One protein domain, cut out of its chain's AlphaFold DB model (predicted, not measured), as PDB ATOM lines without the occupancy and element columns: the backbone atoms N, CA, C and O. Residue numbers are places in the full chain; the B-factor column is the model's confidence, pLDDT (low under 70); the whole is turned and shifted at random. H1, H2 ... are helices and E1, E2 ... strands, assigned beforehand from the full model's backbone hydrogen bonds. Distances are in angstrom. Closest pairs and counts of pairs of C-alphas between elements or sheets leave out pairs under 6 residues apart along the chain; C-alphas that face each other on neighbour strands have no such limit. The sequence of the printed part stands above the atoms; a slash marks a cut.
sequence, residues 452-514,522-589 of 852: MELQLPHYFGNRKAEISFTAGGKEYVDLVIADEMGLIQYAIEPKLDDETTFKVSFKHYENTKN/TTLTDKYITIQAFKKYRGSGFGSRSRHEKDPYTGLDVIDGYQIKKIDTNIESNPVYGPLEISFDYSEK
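What this domain is: This is residues 452 to 514 and 522 to 589 of the 852 residues of the protein "Conjugation-related ATPase" of Fructobacillus fructosus KCTC 3544 (UniProt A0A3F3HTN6). A sandwich: a twisted sheet of five strands, E3 E2 E5 E6 E7, faces a smaller sheet of three, E4 E1 E8, with their strands crossed at 32 degrees. The long E6 to E7 loop, residues 538 to 558, reaches out at one end, and the small helix H1 lies at the other. The printed part has 131 residues, under half of them in named elements, in the order E1 E2 E3 E4 E5 H1 E6 E7 E8; it is mostly strand, and both sheets are antiparallel. It is only just loose, close to compact, with a radius of gyration of the C-alphas of 17.1 A, and elongated, spanning 56 by 32 by 23 A.

How they stand to each other: In the larger sheet, E3 (residues 474 to 481) and E2 (464 to 471) form a hairpin, with N 467 and O 478 at 2.8 A. E5 (499 to 505) follows, with N 468 and O 503 at 2.8 A, then E6 (528 to 537), with N 502 and O 531 at 2.8 A. E6 forms a hairpin with edge strand E7 (559 to 569), with N 530 and O 568 at 2.7 A. In the other sheet, E1 (452 to 455) is the inner strand: N 454 and O 488 of E4 (487 to 491) are 2.9 A apart, N 455 and O 581 of E8 (581 to 586) 2.8 A. The closest C-alphas of E7 and E8 are Gly 561 and Tyr 586, 5.2 A. H1 (509 to 512), too short for an O i to N i+4 pair, is only just not on the larger sheet, with 4 pairs of C-alphas within 10 A.

Where its parts are: E1 begins at C-alpha 452 (185.330, 196.007, 97.265); E8 ends at C-alpha 586 (178.166, 199.796, 98.363). E6 is 28.9 A long, E7 27.3 A, E3 22.9 A and E2 22.5 A.

The domain as a whole: The C-alphas farthest apart, Asn 514 and Pro 552, are 56.1 A apart. Residues 515 to 521 are not printed, a gap of 11.8 A between C-alphas 514 and 522. The links E6 to E7 and E7 to E8 are long. The pLDDT is under 70 at residues 514, 522, 540 to 546 and 576.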
ATOM      1  N   MET A 452     184.919 196.655  98.503       95.12
ATOM      2  CA  MET A 452     185.330 196.007  97.265       95.12
ATOM      3  C   MET A 452     185.858 194.614  97.594       95.12
ATOM      4  O   MET A 452     186.780 194.467  98.401       95.12
ATOM      5  N   GLU A 453     185.292 193.598  96.959       94.50
ATOM      6  CA  GLU A 453     185.786 192.227  97.038       94.50
ATOM      7  C   GLU A 453     186.455 191.859  95.718       94.50
ATOM      8  O   GLU A 453     185.860 192.001  94.647       94.50
ATOM      9  N   LEU A 454     187.692 191.388  95.808       94.69
ATOM     10  CA  LEU A 454     188.506 190.955  94.684       94.69
ATOM     11  C   LEU A 454     188.986 189.529  94.972       94.69
ATOM     12  O   LEU A 454     189.859 189.316  95.811       94.69
ATOM     13  N   GLN A 455     188.392 188.556  94.290       93.62
ATOM     14  CA  GLN A 455     188.843 187.169  94.296       93.62
ATOM     15  C   GLN A 455     189.927 187.018  93.236       93.62
ATOM     16  O   GLN A 455     189.656 187.208  92.053       93.62
ATOM     17  N   LEU A 456     191.141 186.688  93.662       91.88
ATOM     18  CA  LEU A 456     192.261 186.386  92.778       91.88
ATOM     19  C   LEU A 456     192.477 184.874  92.708       91.88
ATOM     20  O   LEU A 456     192.025 184.140  93.593       91.88
ATOM     21  N   PRO A 457     193.250 184.409  91.717       89.31
ATOM     22  CA  PRO A 457     193.765 183.054  91.739       89.31
ATOM     23  C   PRO A 457     194.581 182.747  93.011       89.31
ATOM     24  O   PRO A 457     195.334 183.591  93.496       89.31
ATOM     25  N   HIS A 458     194.505 181.511  93.506       85.94
ATOM     26  CA  HIS A 458     195.079 181.039  94.772       85.94
ATOM     27  C   HIS A 458     196.584 181.323  94.930       85.94
ATOM     28  O   HIS A 458     197.064 181.504  96.044       85.94
ATOM     29  N   TYR A 459     197.354 181.420  93.839       84.38
ATOM     30  CA  TYR A 459     198.788 181.742  93.905       84.38
ATOM     31  C   TYR A 459     199.085 183.201  94.315       84.38
ATOM     32  O   TYR A 459     200.226 183.530  94.656       84.38
ATOM     33  N   PHE A 460     198.072 184.076  94.334       88.38
ATOM     34  CA  PHE A 460     198.136 185.391  94.981       88.38
ATOM     35  C   PHE A 460     197.933 185.319  96.500       88.38
ATOM     36  O   PHE A 460     197.989 186.352  97.168       88.38
ATOM     37  N   GLY A 461     197.724 184.128  97.065       89.25
ATOM     38  CA  GLY A 461     197.498 183.965  98.490       89.25
ATOM     39  C   GLY A 461     198.655 184.493  99.340       89.25
ATOM     40  O   GLY A 461     199.829 184.275  99.025       89.25
ATOM     41  N   ASN A 462     198.326 185.221 100.410       88.88
ATOM     42  CA  ASN A 462     199.283 185.901 101.297       88.88
ATOM     43  C   ASN A 462     200.186 186.944 100.607       88.88
ATOM     44  O   ASN A 462     201.228 187.325 101.149       88.88
ATOM     45  N   ARG A 463     199.822 187.419  99.408       90.25
ATOM     46  CA  ARG A 463     200.574 188.457  98.689       90.25
ATOM     47  C   ARG A 463     200.038 189.845  99.002       90.25
ATOM     48  O   ARG A 463     198.852 190.037  99.268       90.25
ATOM     49  N   LYS A 464     200.941 190.826  98.963       92.31
ATOM     50  CA  LYS A 464     200.613 192.234  99.202       92.31
ATOM     51  C   LYS A 464     200.144 192.898  97.915       92.31
ATOM     52  O   LYS A 464     200.785 192.732  96.878       92.31
ATOM     53  N   ALA A 465     199.073 193.671  97.997       94.38
ATOM     54  CA  ALA A 465     198.573 194.495  96.910       94.38
ATOM     55  C   ALA A 465     198.449 195.943  97.382       94.38
ATOM     56  O   ALA A 465     197.990 196.203  98.493       94.38
ATOM     57  N   GLU A 466     198.855 196.881  96.544       95.88
ATOM     58  CA  GLU A 466     198.605 198.304  96.738       95.88
ATOM     59  C   GLU A 466     197.335 198.680  95.976       95.88
ATOM     60  O   GLU A 466     197.245 198.458  94.767       95.88
ATOM     61  N   ILE A 467     196.348 199.221  96.683       96.38
ATOM     62  CA  ILE A 467     195.102 199.726  96.111       96.38
ATOM     63  C   ILE A 467     195.167 201.248  96.137       96.38
ATOM     64  O   ILE A 467     195.338 201.838  97.202       96.38
ATOM     65  N   SER A 468     194.989 201.881  94.979       96.88
ATOM     66  CA  SER A 468     194.906 203.335  94.851       96.88
ATOM     67  C   SER A 468     193.658 203.782  94.096       96.88
ATOM     68  O   SER A 468     193.228 203.139  93.136       96.88
ATOM     69  N   PHE A 469     193.052 204.877  94.546       97.12
ATOM     70  CA  PHE A 469     191.896 205.508  93.905       97.12
ATOM     71  C   PHE A 469     191.759 206.966  94.358       97.12
ATOM     72  O   PHE A 469     192.421 207.418  95.292       97.12
ATOM     73  N   THR A 470     190.881 207.716  93.699       96.31
ATOM     74  CA  THR A 470     190.560 209.100  94.059       96.31
ATOM     75  C   THR A 470     189.088 209.189  94.435       96.31
ATOM     76  O   THR A 470     188.255 208.623  93.735       96.31
ATOM     77  N   ALA A 471     188.772 209.881  95.529       94.50
ATOM     78  CA  ALA A 471     187.399 210.166  95.942       94.50
ATOM     79  C   ALA A 471     187.316 211.573  96.549       94.50
ATOM     80  O   ALA A 471     188.160 211.949  97.374       94.50
ATOM     81  N   GLY A 472     186.335 212.380  96.133       90.81
ATOM     82  CA  GLY A 472     186.152 213.745  96.639       90.81
ATOM     83  C   GLY A 472     187.375 214.648  96.428       90.81
ATOM     84  O   GLY A 472     187.674 215.500  97.267       90.81
ATOM     85  N   GLY A 473     188.132 214.415  95.350       90.56
ATOM     86  CA  GLY A 473     189.364 215.145  95.026       90.56
ATOM     87  C   GLY A 473     190.590 214.793  95.881       90.56
ATOM     88  O   GLY A 473     191.612 215.469  95.767       90.56
ATOM     89  N   LYS A 474     190.516 213.761  96.733       95.44
ATOM     90  CA  LYS A 474     191.651 213.240  97.509       95.44
ATOM     91  C   LYS A 474     192.091 211.883  96.975       95.44
ATOM     92  O   LYS A 474     191.256 211.052  96.631       95.44
ATOM     93  N   GLU A 475     193.399 211.665  96.927       95.69
ATOM     94  CA  GLU A 475     193.993 210.377  96.575       95.69
ATOM     95  C   GLU A 475     194.120 209.492  97.819       95.69
ATOM     96  O   GLU A 475     194.532 209.948  98.888       95.69
ATOM     97  N   TYR A 476     193.752 208.226  97.662       95.75
ATOM     98  CA  TYR A 476     193.832 207.187  98.676       95.75
ATOM     99  C   TYR A 476     194.754 206.094  98.159       95.75
ATOM    100  O   TYR A 476     194.599 205.651  97.022       95.75
ATOM    101  N   VAL A 477     195.698 205.664  98.996       95.25
ATOM    102  CA  VAL A 477     196.619 204.561  98.715       95.25
ATOM    103  C   VAL A 477     196.697 203.695  99.964       95.25
ATOM    104  O   VAL A 477     197.100 204.175 101.023       95.25
ATOM    105  N   ASP A 478     196.296 202.435  99.845       93.75
ATOM    106  CA  ASP A 478     196.287 201.472 100.940       93.75
ATOM    107  C   ASP A 478     197.010 200.186 100.530       93.75
ATOM    108  O   ASP A 478     196.826 199.661  99.432       93.75
ATOM    109  N   LEU A 479     197.819 199.653 101.444       93.12
ATOM    110  CA  LEU A 479     198.473 198.360 101.288       93.12
ATOM    111  C   LEU A 479     197.628 197.282 101.968       93.12
ATOM    112  O   LEU A 479     197.395 197.341 103.177       93.12
ATOM    113  N   VAL A 480     197.205 196.283 101.204       92.75
ATOM    114  CA  VAL A 480     196.386 195.162 101.674       92.75
ATOM    115  C   VAL A 480     197.085 193.832 101.433       92.75
ATOM    116  O   VAL A 480     197.997 193.726 100.614       92.75
ATOM    117  N   ILE A 481     196.658 192.802 102.157       91.94
ATOM    118  CA  ILE A 481     197.156 191.436 102.005       91.94
ATOM    119  C   ILE A 481     195.988 190.568 101.543       91.94
ATOM    120  O   ILE A 481     194.930 190.578 102.174       91.94
ATOM    121  N   ALA A 482     196.177 189.840 100.444       91.31
ATOM    122  CA  ALA A 482     195.244 188.805 100.024       91.31
ATOM    123  C   ALA A 482     195.294 187.639 101.013       91.31
ATOM    124  O   ALA A 482     196.375 187.259 101.468       91.31
ATOM    125  N   ASP A 483     194.140 187.065 101.348       89.50
ATOM    126  CA  ASP A 483     194.109 185.895 102.221       89.50
ATOM    127  C   ASP A 483     194.739 184.661 101.553       89.50
ATOM    128  O   ASP A 483     195.174 184.714 100.408       89.50
ATOM    129  N   GLU A 484     194.809 183.538 102.262       86.25
ATOM    130  CA  GLU A 484     195.418 182.296 101.763       86.25
ATOM    131  C   GLU A 484     194.831 181.797 100.427       86.25
ATOM    132  O   GLU A 484     195.521 181.095  99.695       86.25
ATOM    133  N   MET A 485     193.593 182.180 100.094       87.38
ATOM    134  CA  MET A 485     192.884 181.782  98.872       87.38
ATOM    135  C   MET A 485     192.904 182.878  97.794       87.38
ATOM    136  O   MET A 485     192.228 182.751  96.777       87.38
ATOM    137  N   GLY A 486     193.655 183.964  97.997       89.38
ATOM    138  CA  GLY A 486     193.714 185.087  97.061       89.38
ATOM    139  C   GLY A 486     192.535 186.062  97.174       89.38
ATOM    140  O   GLY A 486     192.382 186.925  96.311       89.38
ATOM    141  N   LEU A 487     191.698 185.969  98.212       91.94
ATOM    142  CA  LEU A 487     190.590 186.900  98.418       91.94
ATOM    143  C   LEU A 487     191.087 188.185  99.095       91.94
ATOM    144  O   LEU A 487     191.652 188.160 100.192       91.94
ATOM    145  N   ILE A 488     190.816 189.323  98.460       93.50
ATOM    146  CA  ILE A 488     190.988 190.662  99.025       93.50
ATOM    147  C   ILE A 488     189.608 191.232  99.351       93.50
ATOM    148  O   ILE A 488     188.765 191.405  98.475       93.50
ATOM    149  N   GLN A 489     189.405 191.559 100.624       92.38
ATOM    150  CA  GLN A 489     188.218 192.227 101.149       92.38
ATOM    151  C   GLN A 489     188.613 193.632 101.602       92.38
ATOM    152  O   GLN A 489     189.095 193.814 102.721       92.38
ATOM    153  N   TYR A 490     188.462 194.614 100.717       94.56
ATOM    154  CA  TYR A 490     188.903 195.981 100.966       94.56
ATOM    155  C   TYR A 490     187.738 196.870 101.399       94.56
ATOM    156  O   TYR A 490     186.787 197.082 100.642       94.56
ATOM    157  N   ALA A 491     187.814 197.404 102.616       95.00
ATOM    158  CA  ALA A 491     186.832 198.345 103.135       95.00
ATOM    159  C   ALA A 491     187.122 199.782 102.663       95.00
ATOM    160  O   ALA A 491     188.207 200.317 102.891       95.00
ATOM    161  N   ILE A 492     186.132 200.426 102.043       94.88
ATOM    162  CA  ILE A 492     186.270 201.759 101.444       94.88
ATOM    163  C   ILE A 492     185.754 202.815 102.425       94.88
ATOM    164  O   ILE A 492     184.548 203.021 102.579       94.88
ATOM    165  N   GLU A 493     186.678 203.509 103.087       92.81
ATOM    166  CA  GLU A 493     186.352 204.547 104.072       92.81
ATOM    167  C   GLU A 493     185.554 205.730 103.479       92.81
ATOM    168  O   GLU A 493     184.464 206.016 103.998       92.81
ATOM    169  N   PRO A 494     186.002 206.405 102.398       94.12
ATOM    170  CA  PRO A 494     185.270 207.542 101.844       94.12
ATOM    171  C   PRO A 494     184.006 207.116 101.083       94.12
ATOM    172  O   PRO A 494     183.889 205.995 100.587       94.12
ATOM    173  N   LYS A 495     183.062 208.051 100.944       93.69
ATOM    174  CA  LYS A 495     182.006 207.954  99.926       93.69
ATOM    175  C   LYS A 495     182.655 208.187  98.559       93.69
ATOM    176  O   LYS A 495     183.480 209.090  98.431       93.69
ATOM    177  N   LEU A 496     182.329 207.350  97.581       94.56
ATOM    178  CA  LEU A 496     182.923 207.396  96.244       94.56
ATOM    179  C   LEU A 496     182.283 208.491  95.391       94.56
ATOM    180  O   LEU A 496     181.168 208.932  95.674       94.56
ATOM    181  N   ASP A 497     182.978 208.907  94.338       93.75
ATOM    182  CA  ASP A 497     182.423 209.794  93.313       93.75
ATOM    183  C   ASP A 497     181.511 208.995  92.357       93.75
ATOM    184  O   ASP A 497     181.455 207.764  92.421       93.75
ATOM    185  N   ASP A 498     180.759 209.675  91.485       91.31
ATOM    186  CA  ASP A 498     179.821 209.011  90.561       91.31
ATOM    187  C   ASP A 498     180.522 208.042  89.605       91.31
ATOM    188  O   ASP A 498     179.963 206.998  89.282       91.31
ATOM    189  N   GLU A 499     181.756 208.356  89.202       94.38
ATOM    190  CA  GLU A 499     182.681 207.428  88.553       94.38
ATOM    191  C   GLU A 499     184.020 207.453  89.296       94.38
ATOM    192  O   GLU A 499     184.575 208.516  89.565       94.38
ATOM    193  N   THR A 500     184.568 206.276  89.595       96.00
ATOM    194  CA  THR A 500     185.854 206.110  90.288       96.00
ATOM    195  C   THR A 500     186.657 205.016  89.601       96.00
ATOM    196  O   THR A 500     186.116 203.981  89.202       96.00
ATOM    197  N   THR A 501     187.965 205.239  89.473       96.62
ATOM    198  CA  THR A 501     188.908 204.233  88.979       96.62
ATOM    199  C   THR A 501     189.768 203.726  90.129       96.62
ATOM    200  O   THR A 501     190.502 204.504  90.733       96.62
ATOM    201  N   PHE A 502     189.706 202.424  90.391       97.31
ATOM    202  CA  PHE A 502     190.597 201.728  91.314       97.31
ATOM    203  C   PHE A 502     191.760 201.121  90.545       97.31
ATOM    204  O   PHE A 502     191.564 200.526  89.486       97.31
ATOM    205  N   LYS A 503     192.969 201.238  91.084       97.06
ATOM    206  CA  LYS A 503     194.168 200.574  90.578       97.06
ATOM    207  C   LYS A 503     194.710 199.668  91.669       97.06
ATOM    208  O   LYS A 503     195.023 200.135  92.758       97.06
ATOM    209  N   VAL A 504     194.828 198.386  91.364       96.75
ATOM    210  CA  VAL A 504     195.395 197.360  92.234       96.75
ATOM    211  C   VAL A 504     196.719 196.920  91.625       96.75
ATOM    212  O   VAL A 504     196.738 196.417  90.501       96.75
ATOM    213  N   SER A 505     197.824 197.123  92.334       94.50
ATOM    214  CA  SER A 505     199.168 196.739  91.895       94.50
ATOM    215  C   SER A 505     199.788 195.725  92.847       94.50
ATOM    216  O   SER A 505     199.742 195.891  94.062       94.50
ATOM    217  N   PHE A 506     200.434 194.699  92.299       92.44
ATOM    218  CA  PHE A 506     201.183 193.703  93.074       92.44
ATOM    219  C   PHE A 506     202.693 193.981  93.085       92.44
ATOM    220  O   PHE A 506     203.493 193.119  93.470       92.44
ATOM    221  N   LYS A 507     203.102 195.197  92.698       89.12
ATOM    222  CA  LYS A 507     204.495 195.655  92.676       89.12
ATOM    223  C   LYS A 507     205.026 195.931  94.088       89.12
ATOM    224  O   LYS A 507     205.279 197.068  94.468       89.12
ATOM    225  N   HIS A 508     205.225 194.872  94.868       87.75
ATOM    226  CA  HIS A 508     205.759 194.942  96.227       87.75
ATOM    227  C   HIS A 508     206.986 194.032  96.381       87.75
ATOM    228  O   HIS A 508     206.991 192.900  95.899       87.75
ATOM    229  N   TYR A 509     208.025 194.495  97.086       82.06
ATOM    230  CA  TYR A 509     209.296 193.761  97.212       82.06
ATOM    231  C   TYR A 509     209.146 192.393  97.900       82.06
ATOM    232  O   TYR A 509     209.946 191.497  97.680       82.06
ATOM    233  N   GLU A 510     208.136 192.192  98.748       83.00
ATOM    234  CA  GLU A 510     207.888 190.876  99.367       83.00
ATOM    235  C   GLU A 510     207.264 189.868  98.406       83.00
ATOM    236  O   GLU A 510     207.405 188.663  98.610       83.00
ATOM    237  N   ASN A 511     206.641 190.337  97.325       84.56
ATOM    238  CA  ASN A 511     206.081 189.454  96.309       84.56
ATOM    239  C   ASN A 511     207.169 188.847  95.407       84.56
ATOM    240  O   ASN A 511     206.878 187.909  94.673       84.56
ATOM    241  N   THR A 512     208.420 189.323  95.486       75.94
ATOM    242  CA  THR A 512     209.573 188.703  94.806       75.94
ATOM    243  C   THR A 512     210.208 187.572  95.621       75.94
ATOM    244  O   THR A 512     211.092 186.874  95.126       75.94
ATOM    245  N   LYS A 513     209.762 187.359  96.868       73.19
ATOM    246  CA  LYS A 513     210.226 186.268  97.734       73.19
ATOM    247  C   LYS A 513     209.382 185.006  97.511       73.19
ATOM    248  O   LYS A 513     208.179 185.088  97.254       73.19
ATOM    249  N   ASN A 514     210.000 183.833  97.681       65.38
ATOM    250  CA  ASN A 514     209.353 182.515  97.581       65.38
ATOM    251  C   ASN A 514     208.658 182.272  96.225       65.38
ATOM    252  O   ASN A 514     207.483 181.910  96.173       65.38
ATOM    253  N   THR A 522     205.781 183.074  86.166       67.56
ATOM    254  CA  THR A 522     204.866 184.047  86.789       67.56
ATOM    255  C   THR A 522     205.621 185.116  87.586       67.56
ATOM    256  O   THR A 522     206.061 184.875  88.712       67.56
ATOM    257  N   THR A 523     205.714 186.339  87.053       74.75
ATOM    258  CA  THR A 523     206.155 187.522  87.813       74.75
ATOM    259  C   THR A 523     204.956 188.260  88.409       74.75
ATOM    260  O   THR A 523     204.156 188.873  87.706       74.75
ATOM    261  N   LEU A 524     204.815 188.219  89.739       78.38
ATOM    262  CA  LEU A 524     203.718 188.904  90.435       78.38
ATOM    263  C   LEU A 524     203.861 190.431  90.416       78.38
ATOM    264  O   LEU A 524     202.859 191.134  90.420       78.38
ATOM    265  N   THR A 525     205.083 190.962  90.382       79.38
ATOM    266  CA  THR A 525     205.336 192.411  90.479       79.38
ATOM    267  C   THR A 525     204.812 193.217  89.301       79.38
ATOM    268  O   THR A 525     204.588 194.416  89.444       79.38
ATOM    269  N   ASP A 526     204.599 192.565  88.162       84.19
ATOM    270  CA  ASP A 526     204.095 193.205  86.948       84.19
ATOM    271  C   ASP A 526     202.570 193.085  86.840       84.19
ATOM    272  O   ASP A 526     201.965 193.641  85.922       84.19
ATOM    273  N   LYS A 527     201.930 192.356  87.764       90.25
ATOM    274  CA  LYS A 527     200.489 192.125  87.752       90.25
ATOM    275  C   LYS A 527     199.727 193.328  88.291       90.25
ATOM    276  O   LYS A 527     200.087 193.909  89.321       90.25
ATOM    277  N   TYR A 528     198.654 193.686  87.592       93.50
ATOM    278  CA  TYR A 528     197.778 194.786  87.972       93.50
ATOM    279  C   TYR A 528     196.327 194.552  87.549       93.50
ATOM    280  O   TYR A 528     196.020 193.760  86.652       93.50
ATOM    281  N   ILE A 529     195.432 195.298  88.190       95.69
ATOM    282  CA  ILE A 529     194.021 195.402  87.826       95.69
ATOM    283  C   ILE A 529     193.615 196.869  87.926       95.69
ATOM    284  O   ILE A 529     193.775 197.490  88.973       95.69
ATOM    285  N   THR A 530     193.066 197.420  86.853       96.25
ATOM    286  CA  THR A 530     192.414 198.726  86.845       96.25
ATOM    287  C   THR A 530     190.915 198.523  86.672       96.25
ATOM    288  O   THR A 530     190.470 197.907  85.706       96.25
ATOM    289  N   ILE A 531     190.131 199.040  87.611       96.50
ATOM    290  CA  ILE A 531     188.684 198.843  87.692       96.50
ATOM    291  C   ILE A 531     188.027 200.212  87.597       96.50
ATOM    292  O   ILE A 531     188.137 201.025  88.512       96.50
ATOM    293  N   GLN A 532     187.339 200.471  86.493       95.62
ATOM    294  CA  GLN A 532     186.474 201.635  86.350       95.62
ATOM    295  C   GLN A 532     185.065 201.229  86.749       95.62
ATOM    296  O   GLN A 532     184.495 200.306  86.160       95.62
ATOM    297  N   ALA A 533     184.499 201.914  87.732       94.44
ATOM    298  CA  ALA A 533     183.168 201.627  88.241       94.44
ATOM    299  C   ALA A 533     182.408 202.925  88.543       94.44
ATOM    300  O   ALA A 533     183.025 203.983  88.700       94.44
ATOM    301  N   PHE A 534     181.080 202.846  88.568       93.69
ATOM    302  CA  PHE A 534     180.179 203.991  88.668       93.69
ATOM    303  C   PHE A 534     178.977 203.711  89.574       93.69
ATOM    304  O   PHE A 534     178.561 202.561  89.740       93.69
ATOM    305  N   LYS A 535     178.382 204.767  90.136       92.81
ATOM    306  CA  LYS A 535     177.149 204.662  90.927       92.81
ATOM    307  C   LYS A 535     175.974 204.332  90.024       92.81
ATOM    308  O   LYS A 535     175.665 205.064  89.085       92.81
ATOM    309  N   LYS A 536     175.274 203.249  90.343       90.56
ATOM    310  CA  LYS A 536     174.013 202.910  89.693       90.56
ATOM    311  C   LYS A 536     172.880 203.529  90.501       90.56
ATOM    312  O   LYS A 536     172.777 203.279  91.695       90.56
ATOM    313  N   TYR A 537     172.021 204.312  89.863       88.81
ATOM    314  CA  TYR A 537     170.837 204.885  90.503       88.81
ATOM    315  C   TYR A 537     169.589 204.077  90.157       88.81
ATOM    316  O   TYR A 537     169.462 203.549  89.046       88.81
ATOM    317  N   ARG A 538     168.661 203.969  91.110       84.00
ATOM    318  CA  ARG A 538     167.383 203.294  90.892       84.00
ATOM    319  C   ARG A 538     166.499 204.143  89.976       84.00
ATOM    320  O   ARG A 538     166.367 205.351  90.162       84.00
ATOM    321  N   GLY A 539     165.900 203.487  88.985       73.69
ATOM    322  CA  GLY A 539     165.122 204.126  87.926       73.69
ATOM    323  C   GLY A 539     166.003 204.667  86.797       73.69
ATOM    324  O   GLY A 539     166.745 205.628  86.968       73.69
ATOM    325  N   SER A 540     165.891 204.080  85.603       57.00
ATOM    326  CA  SER A 540     166.315 204.749  84.370       57.00
ATOM    327  C   SER A 540     165.544 204.217  83.164       57.00
ATOM    328  O   SER A 540     165.549 203.020  82.882       57.00
ATOM    329  N   GLY A 541     164.867 205.129  82.462       48.12
ATOM    330  CA  GLY A 541     164.400 204.931  81.092       48.12
ATOM    331  C   GLY A 541     165.456 205.427  80.099       48.12
ATOM    332  O   GLY A 541     166.210 206.350  80.398       48.12
ATOM    333  N   PHE A 542     165.503 204.826  78.909       34.66
ATOM    334  CA  PHE A 542     166.422 205.198  77.825       34.66
ATOM    335  C   PHE A 542     166.196 206.658  77.364       34.66
ATOM    336  O   PHE A 542     165.136 206.979  76.825       34.66
ATOM    337  N   GLY A 543     167.191 207.543  77.535       45.91
ATOM    338  CA  GLY A 543     167.209 208.897  76.956       45.91
ATOM    339  C   GLY A 543     167.723 210.011  77.881       45.91
ATOM    340  O   GLY A 543     167.870 209.836  79.084       45.91
ATOM    341  N   SER A 544     167.954 211.197  77.304       38.69
ATOM    342  CA  SER A 544     168.588 212.394  77.909       38.69
ATOM    343  C   SER A 544     167.848 213.041  79.108       38.69
ATOM    344  O   SER A 544     168.185 214.154  79.513       38.69
ATOM    345  N   ARG A 545     166.830 212.381  79.673       46.62
ATOM    346  CA  ARG A 545     166.072 212.791  80.871       46.62
ATOM    347  C   ARG A 545     165.806 211.574  81.769       46.62
ATOM    348  O   ARG A 545     164.649 211.268  82.060       46.62
ATOM    349  N   SER A 546     166.852 210.854  82.175       57.56
ATOM    350  CA  SER A 546     166.723 209.792  83.179       57.56
ATOM    351  C   SER A 546     166.209 210.401  84.486       57.56
ATOM    352  O   SER A 546     166.823 211.292  85.072       57.56
ATOM    353  N   ARG A 547     165.022 209.973  84.919       72.75
ATOM    354  CA  ARG A 547     164.417 210.421  86.174       72.75
ATOM    355  C   ARG A 547     164.781 209.391  87.238       72.75
ATOM    356  O   ARG A 547     164.167 208.329  87.271       72.75
ATOM    357  N   HIS A 548     165.798 209.692  88.042       82.62
ATOM    358  CA  HIS A 548     166.158 208.854  89.185       82.62
ATOM    359  C   HIS A 548     164.995 208.802  90.178       82.62
ATOM    360  O   HIS A 548     164.281 209.794  90.377       82.62
ATOM    361  N   GLU A 549     164.802 207.638  90.787       87.00
ATOM    362  CA  GLU A 549     163.903 207.486  91.918       87.00
ATOM    363  C   GLU A 549     164.446 208.301  93.095       87.00
ATOM    364  O   GLU A 549     165.619 208.206  93.463       87.00
ATOM    365  N   LYS A 550     163.574 209.135  93.658       87.12
ATOM    366  CA  LYS A 550     163.879 209.971  94.812       87.12
ATOM    367  C   LYS A 550     163.381 209.276  96.066       87.12
ATOM    368  O   LYS A 550     162.226 208.863  96.118       87.12
ATOM    369  N   ASP A 551     164.237 209.199  97.074       85.06
ATOM    370  CA  ASP A 551     163.858 208.703  98.390       85.06
ATOM    371  C   ASP A 551     162.745 209.604  98.968       85.06
ATOM    372  O   ASP A 551     162.913 210.827  99.019       85.06
ATOM    373  N   PRO A 552     161.596 209.041  99.384       85.38
ATOM    374  CA  PRO A 552     160.431 209.829  99.779       85.38
ATOM    375  C   PRO A 552     160.635 210.619 101.081       85.38
ATOM    376  O   PRO A 552     159.901 211.577 101.321       85.38
ATOM    377  N   TYR A 553     161.613 210.244 101.913       84.12
ATOM    378  CA  TYR A 553     161.887 210.902 103.194       84.12
ATOM    379  C   TYR A 553     162.977 211.967 103.082       84.12
ATOM    380  O   TYR A 553     162.887 213.004 103.741       84.12
ATOM    381  N   THR A 554     164.004 211.719 102.266       85.38
ATOM    382  CA  THR A 554     165.180 212.603 102.156       85.38
ATOM    383  C   THR A 554     165.210 213.439 100.877       85.38
ATOM    384  O   THR A 554     165.898 214.458 100.831       85.38
ATOM    385  N   GLY A 555     164.498 213.027  99.823       84.06
ATOM    386  CA  GLY A 555     164.560 213.654  98.498       84.06
ATOM    387  C   GLY A 555     165.888 213.438  97.755       84.06
ATOM    388  O   GLY A 555     166.121 214.074  96.722       84.06
ATOM    389  N   LEU A 556     166.768 212.567  98.262       86.56
ATOM    390  CA  LEU A 556     168.024 212.180  97.613       86.56
ATOM    391  C   LEU A 556     167.775 211.127  96.523       86.56
ATOM    392  O   LEU A 556     166.761 210.432  96.546       86.56
ATOM    393  N   ASP A 557     168.692 211.012  95.557       88.12
ATOM    394  CA  ASP A 557     168.641 209.920  94.577       88.12
ATOM    395  C   ASP A 557     168.942 208.582  95.259       88.12
ATOM    396  O   ASP A 557     169.898 208.467  96.031       88.12
ATOM    397  N   VAL A 558     168.141 207.559  94.962       87.25
ATOM    398  CA  VAL A 558     168.347 206.215  95.511       87.25
ATOM    399  C   VAL A 558     169.486 205.526  94.758       87.25
ATOM    400  O   VAL A 558     169.369 205.233  93.568       87.25
ATOM    401  N   ILE A 559     170.585 205.250  95.461       88.00
ATOM    402  CA  ILE A 559     171.727 204.491  94.939       88.00
ATOM    403  C   ILE A 559     171.417 202.990  95.047       88.00
ATOM    404  O   ILE A 559     171.086 202.493  96.120       88.00
ATOM    405  N   ASP A 560     171.548 202.277  93.932       86.62
ATOM    406  CA  ASP A 560     171.309 200.839  93.743       86.62
ATOM    407  C   ASP A 560     172.642 200.096  93.510       86.62
ATOM    408  O   ASP A 560     172.788 199.269  92.608       86.62
ATOM    409  N   GLY A 561     173.651 200.456  94.307       87.44
ATOM    410  CA  GLY A 561     174.990 199.871  94.288       87.44
ATOM    411  C   GLY A 561     176.002 200.569  93.371       87.44
ATOM    412  O   GLY A 561     175.766 201.641  92.806       87.44
ATOM    413  N   TYR A 562     177.172 199.941  93.254       90.75
ATOM    414  CA  TYR A 562     178.310 200.434  92.482       90.75
ATOM    415  C   TYR A 562     178.668 199.411  91.402       90.75
ATOM    416  O   TYR A 562     179.029 198.275  91.708       90.75
ATOM    417  N   GLN A 563     178.501 199.776  90.133       91.69
ATOM    418  CA  GLN A 563     178.632 198.856  89.005       91.69
ATOM    419  C   GLN A 563     179.950 199.036  88.270       91.69
ATOM    420  O   GLN A 563     180.439 200.144  88.065       91.69
ATOM    421  N   ILE A 564     180.509 197.918  87.825       93.81
ATOM    422  CA  ILE A 564     181.735 197.901  87.038       93.81
ATOM    423  C   ILE A 564     181.410 198.315  85.600       93.81
ATOM    424  O   ILE A 564     180.550 197.725  84.950       93.81
ATOM    425  N   LYS A 565     182.123 199.325  85.100       93.25
ATOM    426  CA  LYS A 565     182.055 199.816  83.716       93.25
ATOM    427  C   LYS A 565     183.067 199.109  82.827       93.25
ATOM    428  O   LYS A 565     182.749 198.706  81.714       93.25
ATOM    429  N   LYS A 566     184.306 199.000  83.311       94.44
ATOM    430  CA  LYS A 566     185.429 198.429  82.565       94.44
ATOM    431  C   LYS A 566     186.467 197.862  83.525       94.44
ATOM    432  O   LYS A 566     186.777 198.484  84.538       94.44
ATOM    433  N   ILE A 567     187.030 196.714  83.162       94.50
ATOM    434  CA  ILE A 567     188.188 196.116  83.829       94.50
ATOM    435  C   ILE A 567     189.325 196.050  82.811       94.50
ATOM    436  O   ILE A 567     189.108 195.664  81.664       94.50
ATOM    437  N   ASP A 568     190.515 196.455  83.232       94.88
ATOM    438  CA  ASP A 568     191.758 196.337  82.475       94.88
ATOM    439  C   ASP A 568     192.801 195.636  83.351       94.88
ATOM    440  O   ASP A 568     193.127 196.111  84.439       94.88
ATOM    441  N   THR A 569     193.264 194.459  82.936       92.69
ATOM    442  CA  THR A 569     194.131 193.602  83.749       92.69
ATOM    443  C   THR A 569     194.990 192.689  82.884       92.69
ATOM    444  O   THR A 569     194.595 192.289  81.793       92.69
ATOM    445  N   ASN A 570     196.161 192.325  83.407       90.19
ATOM    446  CA  ASN A 570     197.037 191.281  82.872       90.19
ATOM    447  C   ASN A 570     197.049 190.008  83.751       90.19
ATOM    448  O   ASN A 570     198.010 189.224  83.721       90.19
ATOM    449  N   ILE A 571     196.018 189.839  84.584       86.62
ATOM    450  CA  ILE A 571     195.768 188.651  85.401       86.62
ATOM    451  C   ILE A 571     194.667 187.844  84.725       86.62
ATOM    452  O   ILE A 571     193.594 188.362  84.433       86.62
ATOM    453  N   GLU A 572     194.932 186.563  84.503       80.31
ATOM    454  CA  GLU A 572     193.978 185.648  83.891       80.31
ATOM    455  C   GLU A 572     193.362 184.737  84.953       80.31
ATOM    456  O   GLU A 572     194.040 184.283  85.883       80.31
ATOM    457  N   SER A 573     192.067 184.455  84.802       79.12
ATOM    458  CA  SER A 573     191.407 183.376  85.535       79.12
ATOM    459  C   SER A 573     192.047 182.041  85.170       79.12
ATOM    460  O   SER A 573     192.353 181.808  84.000       79.12
ATOM    461  N   ASN A 574     192.186 181.135  86.134       73.81
ATOM    462  CA  ASN A 574     192.771 179.827  85.878       73.81
ATOM    463  C   ASN A 574     191.855 178.722  86.432       73.81
ATOM    464  O   ASN A 574     191.523 178.771  87.611       73.81
ATOM    465  N   PRO A 575     191.470 177.702  85.643       70.81
ATOM    466  CA  PRO A 575     190.606 176.620  86.125       70.81
ATOM    467  C   PRO A 575     191.170 175.863  87.337       70.81
ATOM    468  O   PRO A 575     190.407 175.382  88.166       70.81
ATOM    469  N   VAL A 576     192.500 175.779  87.448       69.44
ATOM    470  CA  VAL A 576     193.212 175.103  88.543       69.44
ATOM    471  C   VAL A 576     193.375 176.028  89.744       69.44
ATOM    472  O   VAL A 576     193.167 175.619  90.881       69.44
ATOM    473  N   TYR A 577     193.738 177.289  89.501       70.12
ATOM    474  CA  TYR A 577     194.024 178.245  90.571       70.12
ATOM    475  C   TYR A 577     192.849 179.160  90.915       70.12
ATOM    476  O   TYR A 577     193.026 180.057  91.722       70.12
ATOM    477  N   GLY A 578     191.649 178.947  90.387       77.38
ATOM    478  CA  GLY A 578     190.446 179.708  90.732       77.38
ATOM    479  C   GLY A 578     190.180 180.953  89.868       77.38
ATOM    480  O   GLY A 578     191.021 181.375  89.060       77.38
ATOM    481  N   PRO A 579     188.972 181.531  90.002       84.50
ATOM    482  CA  PRO A 579     188.504 182.617  89.150       84.50
ATOM    483  C   PRO A 579     189.082 183.978  89.559       84.50
ATOM    484  O   PRO A 579     189.531 184.175  90.687       84.50
ATOM    485  N   LEU A 580     189.019 184.931  88.623       89.38
ATOM    486  CA  LEU A 580     189.161 186.357  88.901       89.38
ATOM    487  C   LEU A 580     187.756 186.966  88.972       89.38
ATOM    488  O   LEU A 580     187.099 187.098  87.941       89.38
ATOM    489  N   GLU A 581     187.296 187.333  90.165       91.75
ATOM    490  CA  GLU A 581     185.979 187.959  90.357       91.75
ATOM    491  C   GLU A 581     186.117 189.271  91.115       91.75
ATOM    492  O   GLU A 581     186.866 189.367  92.086       91.75
ATOM    493  N   ILE A 582     185.361 190.280  90.694       93.75
ATOM    494  CA  ILE A 582     185.322 191.585  91.348       93.75
ATOM    495  C   ILE A 582     183.868 191.918  91.629       93.75
ATOM    496  O   ILE A 582     183.021 191.830  90.740       93.75
ATOM    497  N   SER A 583     183.585 192.333  92.856       94.06
ATOM    498  CA  SER A 583     182.264 192.817  93.238       94.06
ATOM    499  C   SER A 583     182.368 193.997  94.193       94.06
ATOM    500  O   SER A 583     183.354 194.153  94.917       94.06
ATOM    501  N   PHE A 584     181.342 194.839  94.175       94.06
ATOM    502  CA  PHE A 584     181.186 195.940  95.111       94.06
ATOM    503  C   PHE A 584     179.899 195.739  95.896       94.06
ATOM    504  O   PHE A 584     178.835 195.542  95.310       94.06
ATOM    505  N   ASP A 585     180.002 195.852  97.213       92.56
ATOM    506  CA  ASP A 585     178.855 196.066  98.087       92.56
ATOM    507  C   ASP A 585     178.962 197.492  98.623       92.56
ATOM    508  O   ASP A 585     179.922 197.829  99.321       92.56
ATOM    509  N   TYR A 586     178.040 198.354  98.201       93.12
ATOM    510  CA  TYR A 586     178.166 199.796  98.363       93.12
ATOM    511  C   TYR A 586     176.852 200.431  98.803       93.12
ATOM    512  O   TYR A 586     175.863 200.428  98.070       93.12
ATOM    513  N   SER A 587     176.896 201.067  99.970       92.00
ATOM    514  CA  SER A 587     175.842 201.922 100.497       92.00
ATOM    515  C   SER A 587     176.418 203.203 101.106       92.00
ATOM    516  O   SER A 587     177.447 203.215 101.791       92.00
ATOM    517  N   GLU A 588     175.729 204.316 100.865       91.44
ATOM    518  CA  GLU A 588     176.005 205.601 101.523       91.44
ATOM    519  C   GLU A 588     175.080 205.869 102.713       91.44
ATOM    520  O   GLU A 588     175.296 206.840 103.445       91.44
ATOM    521  N   LYS A 589     174.061 205.022 102.910       91.12
ATOM    522  CA  LYS A 589     173.129 205.125 104.033       91.12
ATOM    523  C   LYS A 589     173.769 204.566 105.303       91.12
ATOM    524  O   LYS A 589     174.507 203.580 105.278       91.12
TER     525      LYS A 589